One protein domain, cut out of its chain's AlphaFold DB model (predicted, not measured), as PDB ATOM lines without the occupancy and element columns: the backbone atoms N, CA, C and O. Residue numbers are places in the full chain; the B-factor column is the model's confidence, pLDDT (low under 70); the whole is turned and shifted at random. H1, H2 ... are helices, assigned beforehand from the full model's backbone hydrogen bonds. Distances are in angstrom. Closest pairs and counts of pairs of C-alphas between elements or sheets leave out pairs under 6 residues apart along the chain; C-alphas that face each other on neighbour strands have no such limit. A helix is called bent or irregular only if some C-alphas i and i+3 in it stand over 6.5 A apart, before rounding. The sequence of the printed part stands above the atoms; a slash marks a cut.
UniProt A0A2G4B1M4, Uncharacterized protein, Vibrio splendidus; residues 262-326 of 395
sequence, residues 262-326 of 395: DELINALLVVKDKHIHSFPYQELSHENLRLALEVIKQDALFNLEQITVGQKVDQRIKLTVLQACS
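AT A GLANCE: This is residues 262 to 326 of the 395 residues of an uncharacterized protein of Vibrio splendidus (UniProt A0A2G4B1M4). Two helices, H2 and H3, lie side by side and run the same way, and H1 packs slantwise on H2, away from H3. The two long links, residues 271 to 282 and residues 299 to 314, run beside each other for a short way on the side across from H2, where residues 275 to 276 pair with residues 308 to 309, parallel, as strands do. The printed part has 65 residues, with three named helices in the order H1, H2, H3 and no named strand; the class is all helix, with 36 of the residues in the named helices. The whole is compact, with a radius of gyration of the C-alphas of 10.7 A, and its rounded outline spans 26 by 23 by 22 A.

HOW THE PARTS SIT: H1, residues 262 to 270, touches H2, residues 283 to 298, with 7 pairs of C-alphas within 8 A. Their closest C-alphas are those of Ile 265 and Ala 292, 5.8 A apart. The two helices run the same way at a steep tilt of 54 degrees, with their centres 11.0 A apart. H2 also touches H3, residues 315 to 325, again with 7 pairs of C-alphas within 8 A. Their closest C-alphas are those of Arg 290 and Thr 320, 6.5 A apart. H2 and H3 run the same way at a shallow tilt of 13 degrees, with their centres 10.5 A apart. H1 and H3 are apart. In H1, H2 and H3 every pair of O i and N i+4 is within hydrogen-bond range.

IN THESE COORDINATES: H1 runs from Asp 262, with its C-alpha at (-50.069, -4.790, 41.893), to Val 270, and measures 12.0 A from first to last C-alpha. H2 runs from Glu 283, with its C-alpha at (-40.470, -6.559, 28.048), to Gln 298; it is the longest helix, with 16 residues and 22.7 A from first to last C-alpha. H3 runs from Gln 315 to Cys 325, measures 15.2 A, and has its last C-alpha at (-36.455, 8.864, 40.677). None of the three helices is bent.

THE WHOLE: The two C-alphas farthest apart are those of Asp 299 and Lys 312, at 29.3 A, and the C-alphas of Asp 262 and Ser 326, the first and last printed residues, are 22.7 A apart. The printed part has no cut. The link from H1 to H2 is long, with 12 residues, and the link from H2 to H3 is long, with 16. The mean pLDDT of the printed part is 74.8; it is under 70 at residues 262 to 267, 270 to 273, 280 to 281 and 325 to 326, and the mean of H1 is 67.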
ATOM      1  N   ASP A 262     -49.646  -4.723  40.487       59.94
ATOM      2  CA  ASP A 262     -50.069  -4.790  41.893       59.94
ATOM      3  C   ASP A 262     -49.072  -5.560  42.773       59.94
ATOM      4  O   ASP A 262     -48.818  -5.186  43.918       59.94
ATOM      5  N   GLU A 263     -48.476  -6.635  42.255       63.78
ATOM      6  CA  GLU A 263     -47.444  -7.422  42.933       63.78
ATOM      7  C   GLU A 263     -46.183  -6.582  43.159       63.78
ATOM      8  O   GLU A 263     -45.591  -6.643  44.237       63.78
ATOM      9  N   LEU A 264     -45.805  -5.744  42.188       69.81
ATOM     10  CA  LEU A 264     -44.664  -4.831  42.297       69.81
ATOM     11  C   LEU A 264     -44.913  -3.712  43.309       69.81
ATOM     12  O   LEU A 264     -44.047  -3.456  44.148       69.81
ATOM     13  N   ILE A 265     -46.091  -3.084  43.273       67.50
ATOM     14  CA  ILE A 265     -46.474  -2.040  44.233       67.50
ATOM     15  C   ILE A 265     -46.478  -2.623  45.649       67.50
ATOM     16  O   ILE A 265     -45.803  -2.100  46.538       67.50
ATOM     17  N   ASN A 266     -47.158  -3.752  45.856       67.12
ATOM     18  CA  ASN A 266     -47.238  -4.395  47.166       67.12
ATOM     19  C   ASN A 266     -45.865  -4.853  47.672       67.12
ATOM     20  O   ASN A 266     -45.545  -4.648  48.842       67.12
ATOM     21  N   ALA A 267     -45.023  -5.426  46.808       66.75
ATOM     22  CA  ALA A 267     -43.669  -5.816  47.188       66.75
ATOM     23  C   ALA A 267     -42.838  -4.603  47.634       66.75
ATOM     24  O   ALA A 267     -42.178  -4.658  48.672       66.75
ATOM     25  N   LEU A 268     -42.901  -3.490  46.901       70.81
ATOM     26  CA  LEU A 268     -42.178  -2.267  47.253       70.81
ATOM     27  C   LEU A 268     -42.713  -1.621  48.539       70.81
ATOM     28  O   LEU A 268     -41.927  -1.103  49.330       70.81
ATOM     29  N   LEU A 269     -44.020  -1.692  48.797       71.19
ATOM     30  CA  LEU A 269     -44.621  -1.193  50.036       71.19
ATOM     31  C   LEU A 269     -44.210  -2.018  51.259       71.19
ATOM     32  O   LEU A 269     -43.847  -1.448  52.288       71.19
ATOM     33  N   VAL A 270     -44.236  -3.347  51.140       64.44
ATOM     34  CA  VAL A 270     -44.003  -4.276  52.257       64.44
ATOM     35  C   VAL A 270     -42.528  -4.356  52.653       64.44
ATOM     36  O   VAL A 270     -42.222  -4.493  53.840       64.44
ATOM     37  N   VAL A 271     -41.595  -4.269  51.699       62.50
ATOM     38  CA  VAL A 271     -40.163  -4.347  52.018       62.50
ATOM     39  C   VAL A 271     -39.694  -3.024  52.619       62.50
ATOM     40  O   VAL A 271     -39.837  -1.963  52.014       62.50
ATOM     41  N   LYS A 272     -39.106  -3.079  53.818       64.06
ATOM     42  CA  LYS A 272     -38.585  -1.893  54.513       64.06
ATOM     43  C   LYS A 272     -37.472  -1.216  53.711       64.06
ATOM     44  O   LYS A 272     -37.558  -0.022  53.435       64.06
ATOM     45  N   ASP A 273     -36.481  -1.999  53.301       68.12
ATOM     46  CA  ASP A 273     -35.390  -1.543  52.448       68.12
ATOM     47  C   ASP A 273     -35.855  -1.600  50.993       68.12
ATOM     48  O   ASP A 273     -36.062  -2.682  50.448       68.12
ATOM     49  N   LYS A 274     -36.032  -0.446  50.347       77.69
ATOM     50  CA  LYS A 274     -36.524  -0.331  48.962       77.69
ATOM     51  C   LYS A 274     -35.457  -0.767  47.941       77.69
ATOM     52  O   LYS A 274     -35.129  -0.052  47.003       77.69
ATOM     53  N   HIS A 275     -34.850  -1.930  48.147       78.62
ATOM     54  CA  HIS A 275     -33.737  -2.441  47.367       78.62
ATOM     55  C   HIS A 275     -34.174  -3.580  46.445       78.62
ATOM     56  O   HIS A 275     -34.597  -4.644  46.898       78.62
ATOM     57  N   ILE A 276     -34.003  -3.398  45.137       81.44
ATOM     58  CA  ILE A 276     -34.261  -4.430  44.130       81.44
ATOM     59  C   ILE A 276     -32.993  -5.267  43.955       81.44
ATOM     60  O   ILE A 276     -32.080  -4.889  43.222       81.44
ATOM     61  N   HIS A 277     -32.936  -6.424  44.616       74.12
ATOM     62  CA  HIS A 277     -31.777  -7.321  44.543       74.12
ATOM     63  C   HIS A 277     -31.634  -8.014  43.173       74.12
ATOM     64  O   HIS A 277     -30.530  -8.147  42.642       74.12
ATOM     65  N   SER A 278     -32.756  -8.447  42.595       72.44
ATOM     66  CA  SER A 278     -32.838  -9.148  41.309       72.44
ATOM     67  C   SER A 278     -34.191  -8.885  40.652       72.44
ATOM     68  O   SER A 278     -35.193  -8.818  41.361       72.44
ATOM     69  N   PHE A 279     -34.235  -8.797  39.321       74.56
ATOM     70  CA  PHE A 279     -35.479  -8.583  38.577       74.56
ATOM     71  C   PHE A 279     -35.541  -9.486  37.334       74.56
ATOM     72  O   PHE A 279     -34.563  -9.513  36.580       74.56
ATOM     73  N   PRO A 280     -36.642 -10.226  37.099       68.69
ATOM     74  CA  PRO A 280     -36.794 -11.049  35.905       68.69
ATOM     75  C   PRO A 280     -37.082 -10.157  34.688       68.69
ATOM     76  O   PRO A 280     -38.205  -9.697  34.485       68.69
ATOM     77  N   TYR A 281     -36.054  -9.890  33.879       69.69
ATOM     78  CA  TYR A 281     -36.200  -9.055  32.689       69.69
ATOM     79  C   TYR A 281     -37.024  -9.770  31.606       69.69
ATOM     80  O   TYR A 281     -36.599 -10.776  31.035       69.69
ATOM     81  N   GLN A 282     -38.200  -9.213  31.326       73.31
ATOM     82  CA  GLN A 282     -39.061  -9.468  30.170       73.31
ATOM     83  C   GLN A 282     -39.659  -8.113  29.778       73.31
ATOM     84  O   GLN A 282     -39.873  -7.289  30.666       73.31
ATOM     85  N   GLU A 283     -39.944  -7.866  28.497       72.25
ATOM     86  CA  GLU A 283     -40.470  -6.559  28.048       72.25
ATOM     87  C   GLU A 283     -41.743  -6.161  28.805       72.25
ATOM     88  O   GLU A 283     -41.843  -5.046  29.308       72.25
ATOM     89  N   LEU A 284     -42.655  -7.116  29.011       72.12
ATOM     90  CA  LEU A 284     -43.875  -6.904  29.791       72.12
ATOM     91  C   LEU A 284     -43.589  -6.587  31.270       72.12
ATOM     92  O   LEU A 284     -44.185  -5.681  31.840       72.12
ATOM     93  N   SER A 285     -42.656  -7.305  31.901       70.06
ATOM     94  CA  SER A 285     -42.272  -7.074  33.303       70.06
ATOM     95  C   SER A 285     -41.566  -5.729  33.497       70.06
ATOM     96  O   SER A 285     -41.690  -5.105  34.548       70.06
ATOM     97  N   HIS A 286     -40.809  -5.279  32.492       76.12
ATOM     98  CA  HIS A 286     -40.161  -3.968  32.469       76.12
ATOM     99  C   HIS A 286     -41.206  -2.850  32.360       76.12
ATOM    100  O   HIS A 286     -41.165  -1.911  33.156       76.12
ATOM    101  N   GLU A 287     -42.188  -2.992  31.471       78.06
ATOM    102  CA  GLU A 287     -43.284  -2.027  31.342       78.06
ATOM    103  C   GLU A 287     -44.159  -1.974  32.604       78.06
ATOM    104  O   GLU A 287     -44.473  -0.894  33.106       78.06
ATOM    105  N   ASN A 288     -44.452  -3.129  33.211       75.94
ATOM    106  CA  ASN A 288     -45.167  -3.197  34.489       75.94
ATOM    107  C   ASN A 288     -44.413  -2.482  35.616       75.94
ATOM    108  O   ASN A 288     -45.039  -1.848  36.463       75.94
ATOM    109  N   LEU A 289     -43.077  -2.557  35.635       82.19
ATOM    110  CA  LEU A 289     -42.268  -1.818  36.602       82.19
ATOM    111  C   LEU A 289     -42.353  -0.308  36.370       82.19
ATOM    112  O   LEU A 289     -42.474   0.436  37.340       82.19
ATOM    113  N   ARG A 290     -42.321   0.149  35.113       85.50
ATOM    114  CA  ARG A 290     -42.490   1.569  34.774       85.50
ATOM    115  C   ARG A 290     -43.833   2.093  35.289       85.50
ATOM    116  O   ARG A 290     -43.855   3.097  35.996       85.50
ATOM    117  N   LEU A 291     -44.917   1.371  35.000       80.06
ATOM    118  CA  LEU A 291     -46.269   1.719  35.439       80.06
ATOM    119  C   LEU A 291     -46.411   1.680  36.967       80.06
ATOM    120  O   LEU A 291     -46.980   2.595  37.550       80.06
ATOM    121  N   ALA A 292     -45.842   0.674  37.638       78.19
ATOM    122  CA  ALA A 292     -45.867   0.591  39.098       78.19
ATOM    123  C   ALA A 292     -45.176   1.795  39.764       78.19
ATOM    124  O   ALA A 292     -45.690   2.340  40.738       78.19
ATOM    125  N   LEU A 293     -44.030   2.237  39.235       82.94
ATOM    126  CA  LEU A 293     -43.319   3.416  39.742       82.94
ATOM    127  C   LEU A 293     -44.095   4.714  39.479       82.94
ATOM    128  O   LEU A 293     -44.082   5.611  40.320       82.94
ATOM    129  N   GLU A 294     -44.784   4.805  38.342       82.00
ATOM    130  CA  GLU A 294     -45.647   5.938  37.998       82.00
ATOM    131  C   GLU A 294     -46.846   6.044  38.952       82.00
ATOM    132  O   GLU A 294     -47.085   7.122  39.493       82.00
ATOM    133  N   VAL A 295     -47.506   4.924  39.262       73.38
ATOM    134  CA  VAL A 295     -48.591   4.861  40.258       73.38
ATOM    135  C   VAL A 295     -48.085   5.253  41.647       73.38
ATOM    136  O   VAL A 295     -48.674   6.108  42.296       73.38
ATOM    137  N   ILE A 296     -46.942   4.715  42.089       75.06
ATOM    138  CA  ILE A 296     -46.346   5.079  43.388       75.06
ATOM    139  C   ILE A 296     -46.062   6.587  43.475       75.06
ATOM    140  O   ILE A 296     -46.239   7.180  44.542       75.06
ATOM    141  N   LYS A 297     -45.632   7.204  42.365       79.94
ATOM    142  CA  LYS A 297     -45.389   8.648  42.276       79.94
ATOM    143  C   LYS A 297     -46.685   9.456  42.319       79.94
ATOM    144  O   LYS A 297     -46.741  10.431  43.061       79.94
ATOM    145  N   GLN A 298     -47.682   9.075  41.518       73.94
ATOM    146  CA  GLN A 298     -48.980   9.756  41.423       73.94
ATOM    147  C   GLN A 298     -49.739   9.698  42.753       73.94
ATOM    148  O   GLN A 298     -50.197  10.727  43.244       73.94
ATOM    149  N   ASP A 299     -49.772   8.522  43.380       72.44
ATOM    150  CA  ASP A 299     -50.504   8.271  44.626       72.44
ATOM    151  C   ASP A 299     -49.696   8.638  45.884       72.44
ATOM    152  O   ASP A 299     -50.144   8.416  47.010       72.44
ATOM    153  N   ALA A 300     -48.486   9.186  45.711       74.81
ATOM    154  CA  ALA A 300     -47.579   9.601  46.780       74.81
ATOM    155  C   ALA A 300     -47.346   8.526  47.866       74.81
ATOM    156  O   ALA A 300     -47.184   8.844  49.048       74.81
ATOM    157  N   LEU A 301     -47.305   7.245  47.477       70.62
ATOM    158  CA  LEU A 301     -47.270   6.127  48.428       70.62
ATOM    159  C   LEU A 301     -45.967   6.088  49.249       70.62
ATOM    160  O   LEU A 301     -45.988   5.756  50.434       70.62
ATOM    161  N   PHE A 302     -44.828   6.414  48.627       78.00
ATOM    162  CA  PHE A 302     -43.541   6.675  49.284       78.00
ATOM    163  C   PHE A 302     -42.573   7.387  48.321       78.00
ATOM    164  O   PHE A 302     -42.801   7.426  47.114       78.00
ATOM    165  N   ASN A 303     -41.471   7.948  48.839       79.94
ATOM    166  CA  ASN A 303     -40.481   8.638  48.004       79.94
ATOM    167  C   ASN A 303     -39.690   7.635  47.139       79.94
ATOM    168  O   ASN A 303     -38.965   6.789  47.670       79.94
ATOM    169  N   LEU A 304     -39.793   7.775  45.814       81.56
ATOM    170  CA  LEU A 304     -39.090   6.942  44.838       81.56
ATOM    171  C   LEU A 304     -37.563   7.004  44.967       81.56
ATOM    172  O   LEU A 304     -36.911   6.000  44.708       81.56
ATOM    173  N   GLU A 305     -36.990   8.110  45.450       79.00
ATOM    174  CA  GLU A 305     -35.540   8.255  45.679       79.00
ATOM    175  C   GLU A 305     -34.980   7.242  46.691       79.00
ATOM    176  O   GLU A 305     -33.775   7.004  46.752       79.00
ATOM    177  N   GLN A 306     -35.852   6.628  47.495       77.81
ATOM    178  CA  GLN A 306     -35.467   5.569  48.425       77.81
ATOM    179  C   GLN A 306     -35.165   4.251  47.699       77.81
ATOM    180  O   GLN A 306     -34.526   3.373  48.283       77.81
ATOM    181  N   ILE A 307     -35.611   4.093  46.444       83.06
ATOM    182  CA  ILE A 307     -35.433   2.865  45.677       83.06
ATOM    183  C   ILE A 307     -33.984   2.744  45.206       83.06
ATOM    184  O   ILE A 307     -33.455   3.586  44.486       83.06
ATOM    185  N   THR A 308     -33.344   1.634  45.559       81.06
ATOM    186  CA  THR A 308     -31.993   1.291  45.104       81.06
ATOM    187  C   THR A 308     -32.016  -0.015  44.320       81.06
ATOM    188  O   THR A 308     -32.838  -0.894  44.567       81.06
ATOM    189  N   VAL A 309     -31.105  -0.172  43.361       82.50
ATOM    190  CA  VAL A 309     -31.077  -1.344  42.473       82.50
ATOM    191  C   VAL A 309     -29.734  -2.061  42.584       82.50
ATOM    192  O   VAL A 309     -28.673  -1.440  42.549       82.50
ATOM    193  N   GLY A 310     -29.773  -3.386  42.722       76.94
ATOM    194  CA  GLY A 310     -28.597  -4.238  42.848       76.94
ATOM    195  C   GLY A 310     -27.715  -4.241  41.596       76.94
ATOM    196  O   GLY A 310     -28.178  -4.099  40.462       76.94
ATOM    197  N   GLN A 311     -26.412  -4.469  41.779       71.44
ATOM    198  CA  GLN A 311     -25.435  -4.444  40.681       71.44
ATOM    199  C   GLN A 311     -25.717  -5.478  39.580       71.44
ATOM    200  O   GLN A 311     -25.406  -5.219  38.420       71.44
ATOM    201  N   LYS A 312     -26.336  -6.614  39.923       72.88
ATOM    202  CA  LYS A 312     -26.631  -7.722  38.997       72.88
ATOM    203  C   LYS A 312     -27.958  -7.575  38.237       72.88
ATOM    204  O   LYS A 312     -28.285  -8.442  37.437       72.88
ATOM    205  N   VAL A 313     -28.717  -6.508  38.486       78.00
ATOM    206  CA  VAL A 313     -29.971  -6.218  37.776       78.00
ATOM    207  C   VAL A 313     -29.672  -5.639  36.391       78.00
ATOM    208  O   VAL A 313     -28.689  -4.909  36.218       78.00
ATOM    209  N   ASP A 314     -30.528  -5.965  35.420       77.94
ATOM    210  CA  ASP A 314     -30.435  -5.483  34.041       77.94
ATOM    211  C   ASP A 314     -30.334  -3.945  33.973       77.94
ATOM    212  O   ASP A 314     -30.986  -3.214  34.727       77.94
ATOM    213  N   GLN A 315     -29.498  -3.445  33.064       74.62
ATOM    214  CA  GLN A 315     -29.234  -2.017  32.909       74.62
ATOM    215  C   GLN A 315     -30.490  -1.222  32.520       74.62
ATOM    216  O   GLN A 315     -30.630  -0.078  32.946       74.62
ATOM    217  N   ARG A 316     -31.422  -1.813  31.763       77.38
ATOM    218  CA  ARG A 316     -32.683  -1.165  31.359       77.38
ATOM    219  C   ARG A 316     -33.595  -0.921  32.558       77.38
ATOM    220  O   ARG A 316     -34.168   0.156  32.699       77.38
ATOM    221  N   ILE A 317     -33.641  -1.884  33.477       78.31
ATOM    222  CA  ILE A 317     -34.372  -1.768  34.744       78.31
ATOM    223  C   ILE A 317     -33.745  -0.686  35.625       78.31
ATOM    224  O   ILE A 317     -34.457   0.161  36.157       78.31
ATOM    225  N   LYS A 318     -32.407  -0.643  35.716       80.00
ATOM    226  CA  LYS A 318     -31.698   0.431  36.433       80.00
ATOM    227  C   LYS A 318     -32.022   1.812  35.866       80.00
ATOM    228  O   LYS A 318     -32.297   2.721  36.638       80.00
ATOM    229  N   LEU A 319     -32.003   1.960  34.540       76.69
ATOM    230  CA  LEU A 319     -32.335   3.220  33.869       76.69
ATOM    231  C   LEU A 319     -33.781   3.641  34.131       76.69
ATOM    232  O   LEU A 319     -34.024   4.812  34.372       76.69
ATOM    233  N   THR A 320     -34.713   2.691  34.158       82.38
ATOM    234  CA  THR A 320     -36.137   2.965  34.407       82.38
ATOM    235  C   THR A 320     -36.377   3.449  35.831       82.38
ATOM    236  O   THR A 320     -37.082   4.430  36.042       82.38
ATOM    237  N   VAL A 321     -35.735   2.810  36.814       81.31
ATOM    238  CA  VAL A 321     -35.794   3.264  38.210       81.31
ATOM    239  C   VAL A 321     -35.141   4.641  38.350       81.31
ATOM    240  O   VAL A 321     -35.728   5.523  38.965       81.31
ATOM    241  N   LEU A 322     -33.979   4.869  37.727       78.38
ATOM    242  CA  LEU A 322     -33.307   6.176  37.722       78.38
ATOM    243  C   LEU A 322     -34.174   7.280  37.101       78.38
ATOM    244  O   LEU A 322     -34.301   8.344  37.694       78.38
ATOM    245  N   GLN A 323     -34.805   7.019  35.953       78.25
ATOM    246  CA  GLN A 323     -35.721   7.955  35.290       78.25
ATOM    247  C   GLN A 323     -36.942   8.277  36.159       78.25
ATOM    248  O   GLN A 323     -37.368   9.428  36.222       78.25
ATOM    249  N   ALA A 324     -37.485   7.278  36.859       74.44
ATOM    250  CA  ALA A 324     -38.605   7.479  37.772       74.44
ATOM    251  C   ALA A 324     -38.212   8.303  39.014       74.44
ATOM    252  O   ALA A 324     -39.010   9.117  39.482       74.44
ATOM    253  N   CYS A 325     -36.985   8.129  39.523       69.75
ATOM    254  CA  CYS A 325     -36.455   8.864  40.677       69.75
ATOM    255  C   CYS A 325     -35.999  10.288  40.327       69.75
ATOM    256  O   CYS A 325     -36.060  11.181  41.167       69.75
ATOM    257  N   SER A 326     -35.507  10.518  39.109       67.31
ATOM    258  CA  SER A 326     -34.974  11.810  38.671       67.31
ATOM    259  C   SER A 326     -35.185  11.991  37.159       67.31
ATOM    260  O   SER A 326     -34.389  11.484  36.363       67.31
TER     261      SER A 326